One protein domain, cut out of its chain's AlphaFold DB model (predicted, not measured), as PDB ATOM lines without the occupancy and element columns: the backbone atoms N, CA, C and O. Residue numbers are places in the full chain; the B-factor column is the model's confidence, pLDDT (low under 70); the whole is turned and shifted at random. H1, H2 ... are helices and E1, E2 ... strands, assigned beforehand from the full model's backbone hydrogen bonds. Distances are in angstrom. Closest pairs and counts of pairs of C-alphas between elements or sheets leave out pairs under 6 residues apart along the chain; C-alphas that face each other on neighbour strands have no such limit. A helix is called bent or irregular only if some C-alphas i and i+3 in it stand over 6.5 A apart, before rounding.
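This is residues 300 to 383 of the 383 residues of a protein of Thermoplasmata archaeon (UniProt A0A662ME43). A strongly twisted sheet of five antiparallel strands forms one layer, and two helices cover one of its faces: H1 over E3, toward the E2 edge of the sheet, and H2 over E1. The two helices are apart, and E1 runs through the middle of the sheet. The printed part has 84 residues, with two named helices and five named strands in the order E1, H1, E2, E3, H2, E4, E5; the sheet's order is E2, E3, E1, E4, E5. The class is mixed, helices and strands. The whole is compact, with a radius of gyration of the C-alphas of 12.0 A, yet elongated in outline, with spans of 35 by 21 by 21 A.

In the sheet, E1 is residues 311 to 317, 18.4 A long, and its C-alpha 311 is at (-36.021, -23.688, 46.905). E4 is residues 363 to 369, 18.1 A, and E5 is residues 377 to 382, 14.3 A, ending with C-alpha 382 at (-42.972, -24.309, 31.952). E3 is residues 345 to 348 and E2 is residues 339 to 342, each 9.8 A. H1 is residues 321 to 330, 14.2 A, and begins with C-alpha 321 at (-32.549, -10.614, 30.895). H2 is residues 350 to 359, 14.7 A; it is irregular, with C-alphas 355 and 358 7.9 A apart.

E1 and E4 are antiparallel at 153 degrees between directions, with N 313 and O 367 within hydrogen-bond range at 2.9 A. On the other side of E1 is E3, antiparallel at 133 degrees, with N 314 and O 348 at 2.8 A. The edge strand E2 forms a hairpin with E3, with N 340 and O 347 at 2.9 A. The other edge strand, E5, forms a hairpin with E4, with N 366 and O 381 at 2.8 A. H1 and E3 have their closest C-alphas at Pro 321 and Leu 346, 5.3 A apart. H1 runs along the strands, over E3 at a height over the sheet of 9.3 A, and is only just not over E2, on which 2 of its C-alphas fall. H2 runs along the strands, over E1 at a height over the sheet of 8.8 A, and is only just not over E4, on which 2 of its C-alphas fall. The closest C-alphas of E1 and H2 are those of Gly 314 and Pro 350, 4.3 A. Every O i to N i+4 pair is within hydrogen-bond range in H1, and 4 of 6 are in H2.

The two C-alphas farthest apart are those of Asp 308 and Glu 331, 34.8 A. Residues 304 to 305 pair antiparallel with residues 311 to 312 of E1. The printed part has no cut and no long link, and it ends at Ile 383, the chain's last residue. The mean pLDDT of the printed part is 92.9, and no printed residue is under 70.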
ATOM      1  N   ARG A 300     -33.401 -16.513  49.219       95.12
ATOM      2  CA  ARG A 300     -33.465 -15.102  48.851       95.12
ATOM      3  C   ARG A 300     -34.917 -14.616  48.876       95.12
ATOM      4  O   ARG A 300     -35.826 -15.443  48.897       95.12
ATOM      5  N   PRO A 301     -35.170 -13.295  48.850       96.00
ATOM      6  CA  PRO A 301     -36.533 -12.761  48.931       96.00
ATOM      7  C   PRO A 301     -37.492 -13.286  47.849       96.00
ATOM      8  O   PRO A 301     -38.697 -13.327  48.075       96.00
ATOM      9  N   PHE A 302     -36.965 -13.720  46.700       94.44
ATOM     10  CA  PHE A 302     -37.732 -14.321  45.606       94.44
ATOM     11  C   PHE A 302     -37.794 -15.852  45.606       94.44
ATOM     12  O   PHE A 302     -38.355 -16.435  44.684       94.44
ATOM     13  N   GLU A 303     -37.206 -16.529  46.586       96.75
ATOM     14  CA  GLU A 303     -37.177 -17.991  46.634       96.75
ATOM     15  C   GLU A 303     -38.108 -18.505  47.731       96.75
ATOM     16  O   GLU A 303     -38.133 -17.978  48.845       96.75
ATOM     17  N   ILE A 304     -38.860 -19.566  47.434       96.88
ATOM     18  CA  ILE A 304     -39.789 -20.193  48.379       96.88
ATOM     19  C   ILE A 304     -39.176 -21.499  48.890       96.88
ATOM     20  O   ILE A 304     -39.043 -22.448  48.117       96.88
ATOM     21  N   PRO A 305     -38.831 -21.605  50.187       97.06
ATOM     22  CA  PRO A 305     -38.478 -22.883  50.790       97.06
ATOM     23  C   PRO A 305     -39.652 -23.861  50.736       97.06
ATOM     24  O   PRO A 305     -40.725 -23.567  51.267       97.06
ATOM     25  N   THR A 306     -39.433 -25.042  50.167       95.12
ATOM     26  CA  THR A 306     -40.441 -26.109  50.117       95.12
ATOM     27  C   THR A 306     -40.429 -26.956  51.397       95.12
ATOM     28  O   THR A 306     -39.529 -26.857  52.245       95.12
ATOM     29  N   GLU A 307     -41.425 -27.832  51.552       91.75
ATOM     30  CA  GLU A 307     -41.457 -28.797  52.657       91.75
ATOM     31  C   GLU A 307     -40.389 -29.892  52.536       91.75
ATOM     32  O   GLU A 307     -39.989 -30.461  53.555       91.75
ATOM     33  N   ASP A 308     -39.890 -30.150  51.327       89.81
ATOM     34  CA  ASP A 308     -38.851 -31.148  51.060       89.81
ATOM     35  C   ASP A 308     -37.429 -30.601  51.199       89.81
ATOM     36  O   ASP A 308     -36.457 -31.356  51.224       89.81
ATOM     37  N   GLY A 309     -37.311 -29.294  51.444       93.19
ATOM     38  CA  GLY A 309     -36.044 -28.638  51.731       93.19
ATOM     39  C   GLY A 309     -35.294 -28.172  50.493       93.19
ATOM     40  O   GLY A 309     -34.086 -27.983  50.569       93.19
ATOM     41  N   THR A 310     -36.002 -27.966  49.392       96.00
ATOM     42  CA  THR A 310     -35.549 -27.279  48.176       96.00
ATOM     43  C   THR A 310     -35.998 -25.812  48.194       96.00
ATOM     44  O   THR A 310     -36.631 -25.340  49.149       96.00
ATOM     45  N   LEU A 311     -35.627 -25.069  47.154       97.31
ATOM     46  CA  LEU A 311     -36.021 -23.688  46.905       97.31
ATOM     47  C   LEU A 311     -36.723 -23.612  45.552       97.31
ATOM     48  O   LEU A 311     -36.121 -23.928  44.529       97.31
ATOM     49  N   LEU A 312     -37.977 -23.170  45.555       97.06
ATOM     50  CA  LEU A 312     -38.725 -22.881  44.338       97.06
ATOM     51  C   LEU A 312     -38.481 -21.430  43.918       97.06
ATOM     52  O   LEU A 312     -38.606 -20.513  44.737       97.06
ATOM     53  N   ARG A 313     -38.156 -21.218  42.643       96.38
ATOM     54  CA  ARG A 313     -37.938 -19.894  42.050       96.38
ATOM     55  C   ARG A 313     -38.491 -19.824  40.633       96.38
ATOM     56  O   ARG A 313     -38.554 -20.829  39.931       96.38
ATOM     57  N   GLY A 314     -38.869 -18.627  40.212       95.88
ATOM     58  CA  GLY A 314     -39.160 -18.328  38.819       95.88
ATOM     59  C   GLY A 314     -37.869 -18.122  38.031       95.88
ATOM     60  O   GLY A 314     -36.892 -17.570  38.545       95.88
ATOM     61  N   LEU A 315     -37.867 -18.570  36.782       95.31
ATOM     62  CA  LEU A 315     -36.734 -18.471  35.873       95.31
ATOM     63  C   LEU A 315     -37.228 -18.052  34.487       95.31
ATOM     64  O   LEU A 315     -38.128 -18.675  33.931       95.31
ATOM     65  N   VAL A 316     -36.627 -17.004  33.927       95.19
ATOM     66  CA  VAL A 316     -36.948 -16.482  32.595       95.19
ATOM     67  C   VAL A 316     -35.738 -16.636  31.685       95.19
ATOM     68  O   VAL A 316     -34.696 -16.006  31.896       95.19
ATOM     69  N   GLU A 317     -35.893 -17.461  30.653       93.50
ATOM     70  CA  GLU A 317     -34.930 -17.584  29.560       93.50
ATOM     71  C   GLU A 317     -35.333 -16.644  28.428       93.50
ATOM     72  O   GLU A 317     -36.357 -16.831  27.768       93.50
ATOM     73  N   CYS A 318     -34.530 -15.606  28.211       91.94
ATOM     74  CA  CYS A 318     -34.774 -14.579  27.205       91.94
ATOM     75  C   CYS A 318     -33.451 -14.050  26.640       91.94
ATOM     76  O   CYS A 318     -32.373 -14.316  27.172       91.94
ATOM     77  N   SER A 319     -33.536 -13.300  25.540       92.25
ATOM     78  CA  SER A 319     -32.352 -12.743  24.873       92.25
ATOM     79  C   SER A 319     -31.738 -11.543  25.610       92.25
ATOM     80  O   SER A 319     -30.525 -11.349  25.536       92.25
ATOM     81  N   ASP A 320     -32.546 -10.775  26.352       94.12
ATOM     82  CA  ASP A 320     -32.110  -9.633  27.170       94.12
ATOM     83  C   ASP A 320     -32.694  -9.690  28.601       94.12
ATOM     84  O   ASP A 320     -33.649  -8.973  28.922       94.12
ATOM     85  N   PRO A 321     -32.109 -10.505  29.501       94.94
ATOM     86  CA  PRO A 321     -32.549 -10.614  30.895       94.94
ATOM     87  C   PRO A 321     -32.548  -9.285  31.657       94.94
ATOM     88  O   PRO A 321     -33.392  -9.070  32.524       94.94
ATOM     89  N   GLN A 322     -31.615  -8.381  31.342       95.19
ATOM     90  CA  GLN A 322     -31.534  -7.058  31.973       95.19
ATOM     91  C   GLN A 322     -32.661  -6.142  31.487       95.19
ATOM     92  O   GLN A 322     -33.240  -5.391  32.274       95.19
ATOM     93  N   GLY A 323     -32.996  -6.208  30.197       94.38
ATOM     94  CA  GLY A 323     -34.174  -5.561  29.626       94.38
ATOM     95  C   GLY A 323     -35.461  -6.026  30.293       94.38
ATOM     96  O   GLY A 323     -36.210  -5.191  30.801       94.38
ATOM     97  N   VAL A 324     -35.671  -7.343  30.381       93.38
ATOM     98  CA  VAL A 324     -36.856  -7.914  31.040       93.38
ATOM     99  C   VAL A 324     -36.907  -7.519  32.519       93.38
ATOM    100  O   VAL A 324     -37.959  -7.100  32.996       93.38
ATOM    101  N   ALA A 325     -35.780  -7.546  33.239       94.94
ATOM    102  CA  ALA A 325     -35.723  -7.095  34.630       94.94
ATOM    103  C   ALA A 325     -36.142  -5.622  34.791       94.94
ATOM    104  O   ALA A 325     -36.900  -5.298  35.705       94.94
ATOM    105  N   ARG A 326     -35.694  -4.725  33.899       94.88
ATOM    106  CA  ARG A 326     -36.117  -3.312  33.902       94.88
ATOM    107  C   ARG A 326     -37.607  -3.158  33.645       94.88
ATOM    108  O   ARG A 326     -38.249  -2.425  34.384       94.88
ATOM    109  N   ILE A 327     -38.159  -3.882  32.672       93.44
ATOM    110  CA  ILE A 327     -39.601  -3.875  32.389       93.44
ATOM    111  C   ILE A 327     -40.387  -4.302  33.635       93.44
ATOM    112  O   ILE A 327     -41.321  -3.614  34.045       93.44
ATOM    113  N   LEU A 328     -39.976  -5.393  34.291       93.00
ATOM    114  CA  LEU A 328     -40.609  -5.861  35.527       93.00
ATOM    115  C   LEU A 328     -40.582  -4.799  36.636       93.00
ATOM    116  O   LEU A 328     -41.583  -4.604  37.323       93.00
ATOM    117  N   MET A 329     -39.467  -4.087  36.803       94.44
ATOM    118  CA  MET A 329     -39.346  -3.039  37.822       94.44
ATOM    119  C   MET A 329     -40.128  -1.766  37.471       94.44
ATOM    120  O   MET A 329     -40.845  -1.234  38.316       94.44
ATOM    121  N   GLU A 330     -39.985  -1.261  36.247       95.19
ATOM    122  CA  GLU A 330     -40.480   0.057  35.836       95.19
ATOM    123  C   GLU A 330     -41.953   0.030  35.411       95.19
ATOM    124  O   GLU A 330     -42.712   0.928  35.776       95.19
ATOM    125  N   GLU A 331     -42.377  -0.998  34.669       92.94
ATOM    126  CA  GLU A 331     -43.741  -1.097  34.137       92.94
ATOM    127  C   GLU A 331     -44.673  -1.895  35.051       92.94
ATOM    128  O   GLU A 331     -45.845  -1.546  35.207       92.94
ATOM    129  N   PHE A 332     -44.157  -2.962  35.669       92.12
ATOM    130  CA  PHE A 332     -44.944  -3.847  36.534       92.12
ATOM    131  C   PHE A 332     -44.749  -3.572  38.032       92.12
ATOM    132  O   PHE A 332     -45.467  -4.145  38.851       92.12
ATOM    133  N   GLY A 333     -43.821  -2.683  38.404       93.75
ATOM    134  CA  GLY A 333     -43.597  -2.286  39.795       93.75
ATOM    135  C   GLY A 333     -43.036  -3.401  40.683       93.75
ATOM    136  O   GLY A 333     -43.207  -3.346  41.902       93.75
ATOM    137  N   VAL A 334     -42.399  -4.423  40.102       94.38
ATOM    138  CA  VAL A 334     -41.806  -5.534  40.855       94.38
ATOM    139  C   VAL A 334     -40.599  -5.015  41.649       94.38
ATOM    140  O   VAL A 334     -39.681  -4.449  41.053       94.38
ATOM    141  N   PRO A 335     -40.549  -5.201  42.982       95.62
ATOM    142  CA  PRO A 335     -39.393  -4.806  43.778       95.62
ATOM    143  C   PRO A 335     -38.108  -5.486  43.294       95.62
ATOM    144  O   PRO A 335     -38.084  -6.698  43.090       95.62
ATOM    145  N   GLY A 336     -37.015  -4.727  43.179       93.62
ATOM    146  CA  GLY A 336     -35.731  -5.256  42.701       93.62
ATOM    147  C   GLY A 336     -35.153  -6.383  43.566       93.62
ATOM    148  O   GLY A 336     -34.424  -7.225  43.062       93.62
ATOM    149  N   GLU A 337     -35.517  -6.457  44.851       95.38
ATOM    150  CA  GLU A 337     -35.134  -7.571  45.733       95.38
ATOM    151  C   GLU A 337     -35.775  -8.912  45.346       95.38
ATOM    152  O   GLU A 337     -35.294  -9.959  45.776       95.38
ATOM    153  N   LEU A 338     -36.839  -8.886  44.531       96.31
ATOM    154  CA  LEU A 338     -37.499 -10.077  44.002       96.31
ATOM    155  C   LEU A 338     -36.922 -10.538  42.654       96.31
ATOM    156  O   LEU A 338     -37.496 -11.424  42.021       96.31
ATOM    157  N   LEU A 339     -35.830  -9.920  42.199       95.12
ATOM    158  CA  LEU A 339     -35.218 -10.156  40.899       95.12
ATOM    159  C   LEU A 339     -33.713 -10.377  41.066       95.12
ATOM    160  O   LEU A 339     -33.058  -9.726  41.878       95.12
ATOM    161  N   SER A 340     -33.141 -11.264  40.260       95.81
ATOM    162  CA  SER A 340     -31.689 -11.392  40.135       95.81
ATOM    163  C   SER A 340     -31.318 -11.841  38.732       95.81
ATOM    164  O   SER A 340     -31.862 -12.823  38.234       95.81
ATOM    165  N   VAL A 341     -30.386 -11.142  38.088       94.50
ATOM    166  CA  VAL A 341     -29.847 -11.559  36.788       94.50
ATOM    167  C   VAL A 341     -28.522 -12.272  37.017       94.50
ATOM    168  O   VAL A 341     -27.552 -11.664  37.468       94.50
ATOM    169  N   GLU A 342     -28.476 -13.554  36.674       90.94
ATOM    170  CA  GLU A 342     -27.335 -14.438  36.912       90.94
ATOM    171  C   GLU A 342     -27.056 -15.276  35.670       90.94
ATOM    172  O   GLU A 342     -27.958 -15.896  35.121       90.94
ATOM    173  N   ASN A 343     -25.797 -15.305  35.222       86.06
ATOM    174  CA  ASN A 343     -25.340 -16.149  34.109       86.06
ATOM    175  C   ASN A 343     -26.179 -16.042  32.819       86.06
ATOM    176  O   ASN A 343     -26.287 -17.007  32.070       86.06
ATOM    177  N   GLY A 344     -26.754 -14.867  32.540       85.44
ATOM    178  CA  GLY A 344     -27.598 -14.661  31.358       85.44
ATOM    179  C   GLY A 344     -29.041 -15.148  31.515       85.44
ATOM    180  O   GLY A 344     -29.755 -15.222  30.522       85.44
ATOM    181  N   THR A 345     -29.482 -15.417  32.741       91.19
ATOM    182  CA  THR A 345     -30.859 -15.792  33.070       91.19
ATOM    183  C   THR A 345     -31.420 -14.826  34.106       91.19
ATOM    184  O   THR A 345     -30.695 -14.342  34.978       91.19
ATOM    185  N   LEU A 346     -32.717 -14.529  34.021       95.50
ATOM    186  CA  LEU A 346     -33.415 -13.746  35.036       95.50
ATOM    187  C   LEU A 346     -34.128 -14.686  36.010       95.50
ATOM    188  O   LEU A 346     -34.998 -15.460  35.620       95.50
ATOM    189  N   LEU A 347     -33.760 -14.601  37.282       95.81
ATOM    190  CA  LEU A 347     -34.453 -15.233  38.395       95.81
ATOM    191  C   LEU A 347     -35.436 -14.243  39.007       95.81
ATOM    192  O   LEU A 347     -35.129 -13.061  39.166       95.81
ATOM    193  N   VAL A 348     -36.613 -14.737  39.357       95.31
ATOM    194  CA  VAL A 348     -37.723 -13.915  39.832       95.31
ATOM    195  C   VAL A 348     -38.604 -14.720  40.779       95.31
ATOM    196  O   VAL A 348     -38.558 -15.949  40.795       95.31
ATOM    197  N   ALA A 349     -39.404 -14.045  41.597       96.00
ATOM    198  CA  ALA A 349     -40.333 -14.728  42.481       96.00
ATOM    199  C   ALA A 349     -41.367 -15.564  41.690       96.00
ATOM    200  O   ALA A 349     -41.942 -15.039  40.734       96.00
ATOM    201  N   PRO A 350     -41.655 -16.826  42.081       94.69
ATOM    202  CA  PRO A 350     -42.613 -17.690  41.385       94.69
ATOM    203  C   PRO A 350     -43.972 -17.032  41.123       94.69
ATOM    204  O   PRO A 350     -44.438 -17.012  39.987       94.69
ATOM    205  N   TRP A 351     -44.555 -16.398  42.148       94.12
ATOM    206  CA  TRP A 351     -45.868 -15.745  42.062       94.12
ATOM    207  C   TRP A 351     -45.889 -14.554  41.097       94.12
ATOM    208  O   TRP A 351     -46.928 -14.226  40.538       94.12
ATOM    209  N   VAL A 352     -44.741 -13.909  40.856       92.75
ATOM    210  CA  VAL A 352     -44.646 -12.847  39.848       92.75
ATOM    211  C   VAL A 352     -44.783 -13.452  38.450       92.75
ATOM    212  O   VAL A 352     -45.498 -12.904  37.620       92.75
ATOM    213  N   LEU A 353     -44.159 -14.600  38.170       91.06
ATOM    214  CA  LEU A 353     -44.308 -15.241  36.859       91.06
ATOM    215  C   LEU A 353     -45.697 -15.822  36.624       91.06
ATOM    216  O   LEU A 353     -46.181 -15.756  35.498       91.06
ATOM    217  N   GLU A 354     -46.354 -16.337  37.659       88.00
ATOM    218  CA  GLU A 354     -47.743 -16.798  37.552       88.00
ATOM    219  C   GLU A 354     -48.688 -15.661  37.123       88.00
ATOM    220  O   GLU A 354     -49.562 -15.867  36.278       88.00
ATOM    221  N   ASP A 355     -48.470 -14.444  37.632       87.06
ATOM    222  CA  ASP A 355     -49.323 -13.288  37.339       87.06
ATOM    223  C   ASP A 355     -49.000 -12.609  35.996       87.06
ATOM    224  O   ASP A 355     -49.906 -12.191  35.265       87.06
ATOM    225  N   ILE A 356     -47.712 -12.439  35.668       87.44
ATOM    226  CA  ILE A 356     -47.275 -11.596  34.538       87.44
ATOM    227  C   ILE A 356     -46.366 -12.299  33.522       87.44
ATOM    228  O   ILE A 356     -45.981 -11.677  32.532       87.44
ATOM    229  N   GLY A 357     -46.093 -13.597  33.686       80.44
ATOM    230  CA  GLY A 357     -45.236 -14.394  32.797       80.44
ATOM    231  C   GLY A 357     -45.690 -14.412  31.333       80.44
ATOM    232  O   GLY A 357     -44.874 -14.334  30.424       80.44
ATOM    233  N   SER A 358     -47.003 -14.395  31.079       84.62
ATOM    234  CA  SER A 358     -47.560 -14.338  29.713       84.62
ATOM    235  C   SER A 358     -47.337 -13.002  28.988       84.62
ATOM    236  O   SER A 358     -47.619 -12.886  27.795       84.62
ATOM    237  N   ARG A 359     -46.874 -11.972  29.709       84.88
ATOM    238  CA  ARG A 359     -46.709 -10.597  29.219       84.88
ATOM    239  C   ARG A 359     -45.244 -10.182  29.083       84.88
ATOM    240  O   ARG A 359     -44.991  -9.025  28.753       84.88
ATOM    241  N   ILE A 360     -44.307 -11.089  29.348       85.38
ATOM    242  CA  ILE A 360     -42.869 -10.837  29.248       85.38
ATOM    243  C   ILE A 360     -42.257 -11.627  28.092       85.38
ATOM    244  O   ILE A 360     -42.733 -12.701  27.734       85.38
ATOM    245  N   ASP A 361     -41.219 -11.060  27.483       83.75
ATOM    246  CA  ASP A 361     -40.471 -11.726  26.418       83.75
ATOM    247  C   ASP A 361     -39.590 -12.841  27.004       83.75
ATOM    248  O   ASP A 361     -38.832 -12.608  27.947       83.75
ATOM    249  N   GLY A 362     -39.685 -14.045  26.438       87.94
ATOM    250  CA  GLY A 362     -38.950 -15.230  26.884       87.94
ATOM    251  C   GLY A 362     -39.829 -16.405  27.306       87.94
ATOM    252  O   GLY A 362     -41.057 -16.335  27.307       87.94
ATOM    253  N   VAL A 363     -39.176 -17.514  27.658       92.00
ATOM    254  CA  VAL A 363     -39.843 -18.702  28.202       92.00
ATOM    255  C   VAL A 363     -39.722 -18.684  29.721       92.00
ATOM    256  O   VAL A 363     -38.620 -18.582  30.268       92.00
ATOM    257  N   CYS A 364     -40.867 -18.767  30.393       94.19
ATOM    258  CA  CYS A 364     -40.973 -18.731  31.845       94.19
ATOM    259  C   CYS A 364     -41.037 -20.144  32.418       94.19
ATOM    260  O   CYS A 364     -41.746 -21.009  31.902       94.19
ATOM    261  N   TYR A 365     -40.322 -20.360  33.515       94.94
ATOM    262  CA  TYR A 365     -40.267 -21.635  34.209       94.94
ATOM    263  C   TYR A 365     -40.426 -21.451  35.712       94.94
ATOM    264  O   TYR A 365     -39.927 -20.483  36.290       94.94
ATOM    265  N   LEU A 366     -41.035 -22.443  36.353       95.50
ATOM    266  CA  LEU A 366     -40.779 -22.765  37.749       95.50
ATOM    267  C   LEU A 366     -39.569 -23.696  37.798       95.50
ATOM    268  O   LEU A 366     -39.546 -24.711  37.106       95.50
ATOM    269  N   SER A 367     -38.560 -23.334  38.581       95.62
ATOM    270  CA  SER A 367     -37.325 -24.092  38.789       95.62
ATOM    271  C   SER A 367     -37.197 -24.405  40.276       95.62
ATOM    272  O   SER A 367     -37.262 -23.507  41.120       95.62
ATOM    273  N   GLU A 368     -37.047 -25.683  40.601       96.75
ATOM    274  CA  GLU A 368     -36.832 -26.166  41.959       96.75
ATOM    275  C   GLU A 368     -35.372 -26.592  42.120       96.75
ATOM    276  O   GLU A 368     -34.870 -27.427  41.368       96.75
ATOM    277  N   VAL A 369     -34.674 -26.015  43.100       96.00
ATOM    278  CA  VAL A 369     -33.239 -26.245  43.311       96.00
ATOM    279  C   VAL A 369     -32.929 -26.707  44.729       96.00
ATOM    280  O   VAL A 369     -33.589 -26.316  45.695       96.00
ATOM    281  N   TYR A 370     -31.879 -27.506  44.894       95.50
ATOM    282  CA  TYR A 370     -31.343 -27.784  46.220       95.50
ATOM    283  C   TYR A 370     -30.726 -26.518  46.834       95.50
ATOM    284  O   TYR A 370     -30.072 -25.739  46.141       95.50
ATOM    285  N   PRO A 371     -30.809 -26.328  48.163       94.94
ATOM    286  CA  PRO A 371     -30.144 -25.235  48.866       94.94
ATOM    287  C   PRO A 371     -28.640 -25.517  49.066       94.94
ATOM    288  O   PRO A 371     -28.032 -25.059  50.038       94.94
ATOM    289  N   THR A 372     -28.028 -26.309  48.184       93.06
ATOM    290  CA  THR A 372     -26.586 -26.573  48.142       93.06
ATOM    291  C   THR A 372     -25.849 -25.352  47.600       93.06
ATOM    292  O   THR A 372     -26.461 -24.361  47.211       93.06
ATOM    293  N   TRP A 373     -24.523 -25.338  47.708       89.31
ATOM    294  CA  TRP A 373     -23.717 -24.155  47.377       89.31
ATOM    295  C   TRP A 373     -23.768 -23.782  45.892       89.31
ATOM    296  O   TRP A 373     -23.640 -22.612  45.555       89.31
ATOM    297  N   ASP A 374     -23.969 -24.784  45.046       90.75
ATOM    298  CA  ASP A 374     -24.080 -24.722  43.594       90.75
ATOM    299  C   ASP A 374     -25.524 -24.548  43.105       90.75
ATOM    300  O   ASP A 374     -25.733 -24.260  41.931       90.75
ATOM    301  N   GLY A 375     -26.519 -24.696  43.990       90.81
ATOM    302  CA  GLY A 375     -27.930 -24.534  43.638       90.81
ATOM    303  C   GLY A 375     -28.396 -25.531  42.576       90.81
ATOM    304  O   GLY A 375     -29.066 -25.126  41.627       90.81
ATOM    305  N   LEU A 376     -28.005 -26.805  42.711       92.62
ATOM    306  CA  LEU A 376     -28.315 -27.859  41.744       92.62
ATOM    307  C   LEU A 376     -29.827 -27.943  41.479       92.62
ATOM    308  O   LEU A 376     -30.612 -28.130  42.410       92.62
ATOM    309  N   GLU A 377     -30.216 -27.830  40.209       93.69
ATOM    310  CA  GLU A 377     -31.610 -27.940  39.775       93.69
ATOM    311  C   GLU A 377     -32.107 -29.386  39.870       93.69
ATOM    312  O   GLU A 377     -31.438 -30.323  39.432       93.69
ATOM    313  N   VAL A 378     -33.276 -29.548  40.488       93.31
ATOM    314  CA  VAL A 378     -33.962 -30.827  40.698       93.31
ATOM    315  C   VAL A 378     -34.972 -31.058  39.586       93.31
ATOM    316  O   VAL A 378     -34.977 -32.110  38.951       93.31
ATOM    317  N   GLU A 379     -35.812 -30.055  39.350       93.38
ATOM    318  CA  GLU A 379     -36.893 -30.095  38.380       93.38
ATOM    319  C   GLU A 379     -37.157 -28.687  37.845       93.38
ATOM    320  O   GLU A 379     -36.937 -27.684  38.531       93.38
ATOM    321  N   ARG A 380     -37.656 -28.619  36.608       93.81
ATOM    322  CA  ARG A 380     -38.220 -27.395  36.049       93.81
ATOM    323  C   ARG A 380     -39.488 -27.677  35.255       93.81
ATOM    324  O   ARG A 380     -39.577 -28.685  34.553       93.81
ATOM    325  N   SER A 381     -40.437 -26.752  35.301       93.19
ATOM    326  CA  SER A 381     -41.707 -26.825  34.571       93.19
ATOM    327  C   SER A 381     -42.011 -25.490  33.899       93.19
ATOM    328  O   SER A 381     -41.730 -24.440  34.469       93.19
ATOM    329  N   VAL A 382     -42.558 -25.522  32.684       91.88
ATOM    330  CA  VAL A 382     -42.972 -24.309  31.952       91.88
ATOM    331  C   VAL A 382     -44.240 -23.735  32.586       91.88
ATOM    332  O   VAL A 382     -45.119 -24.510  32.971       91.88
ATOM    333  N   ILE A 383     -44.315 -22.404  32.677       83.56
ATOM    334  CA  ILE A 383     -45.488 -21.644  33.149       83.56
ATOM    335  C   ILE A 383     -46.335 -21.190  31.964       83.56
ATOM    336  O   ILE A 383     -45.740 -20.671  30.990       83.56
TER     337      ILE A 383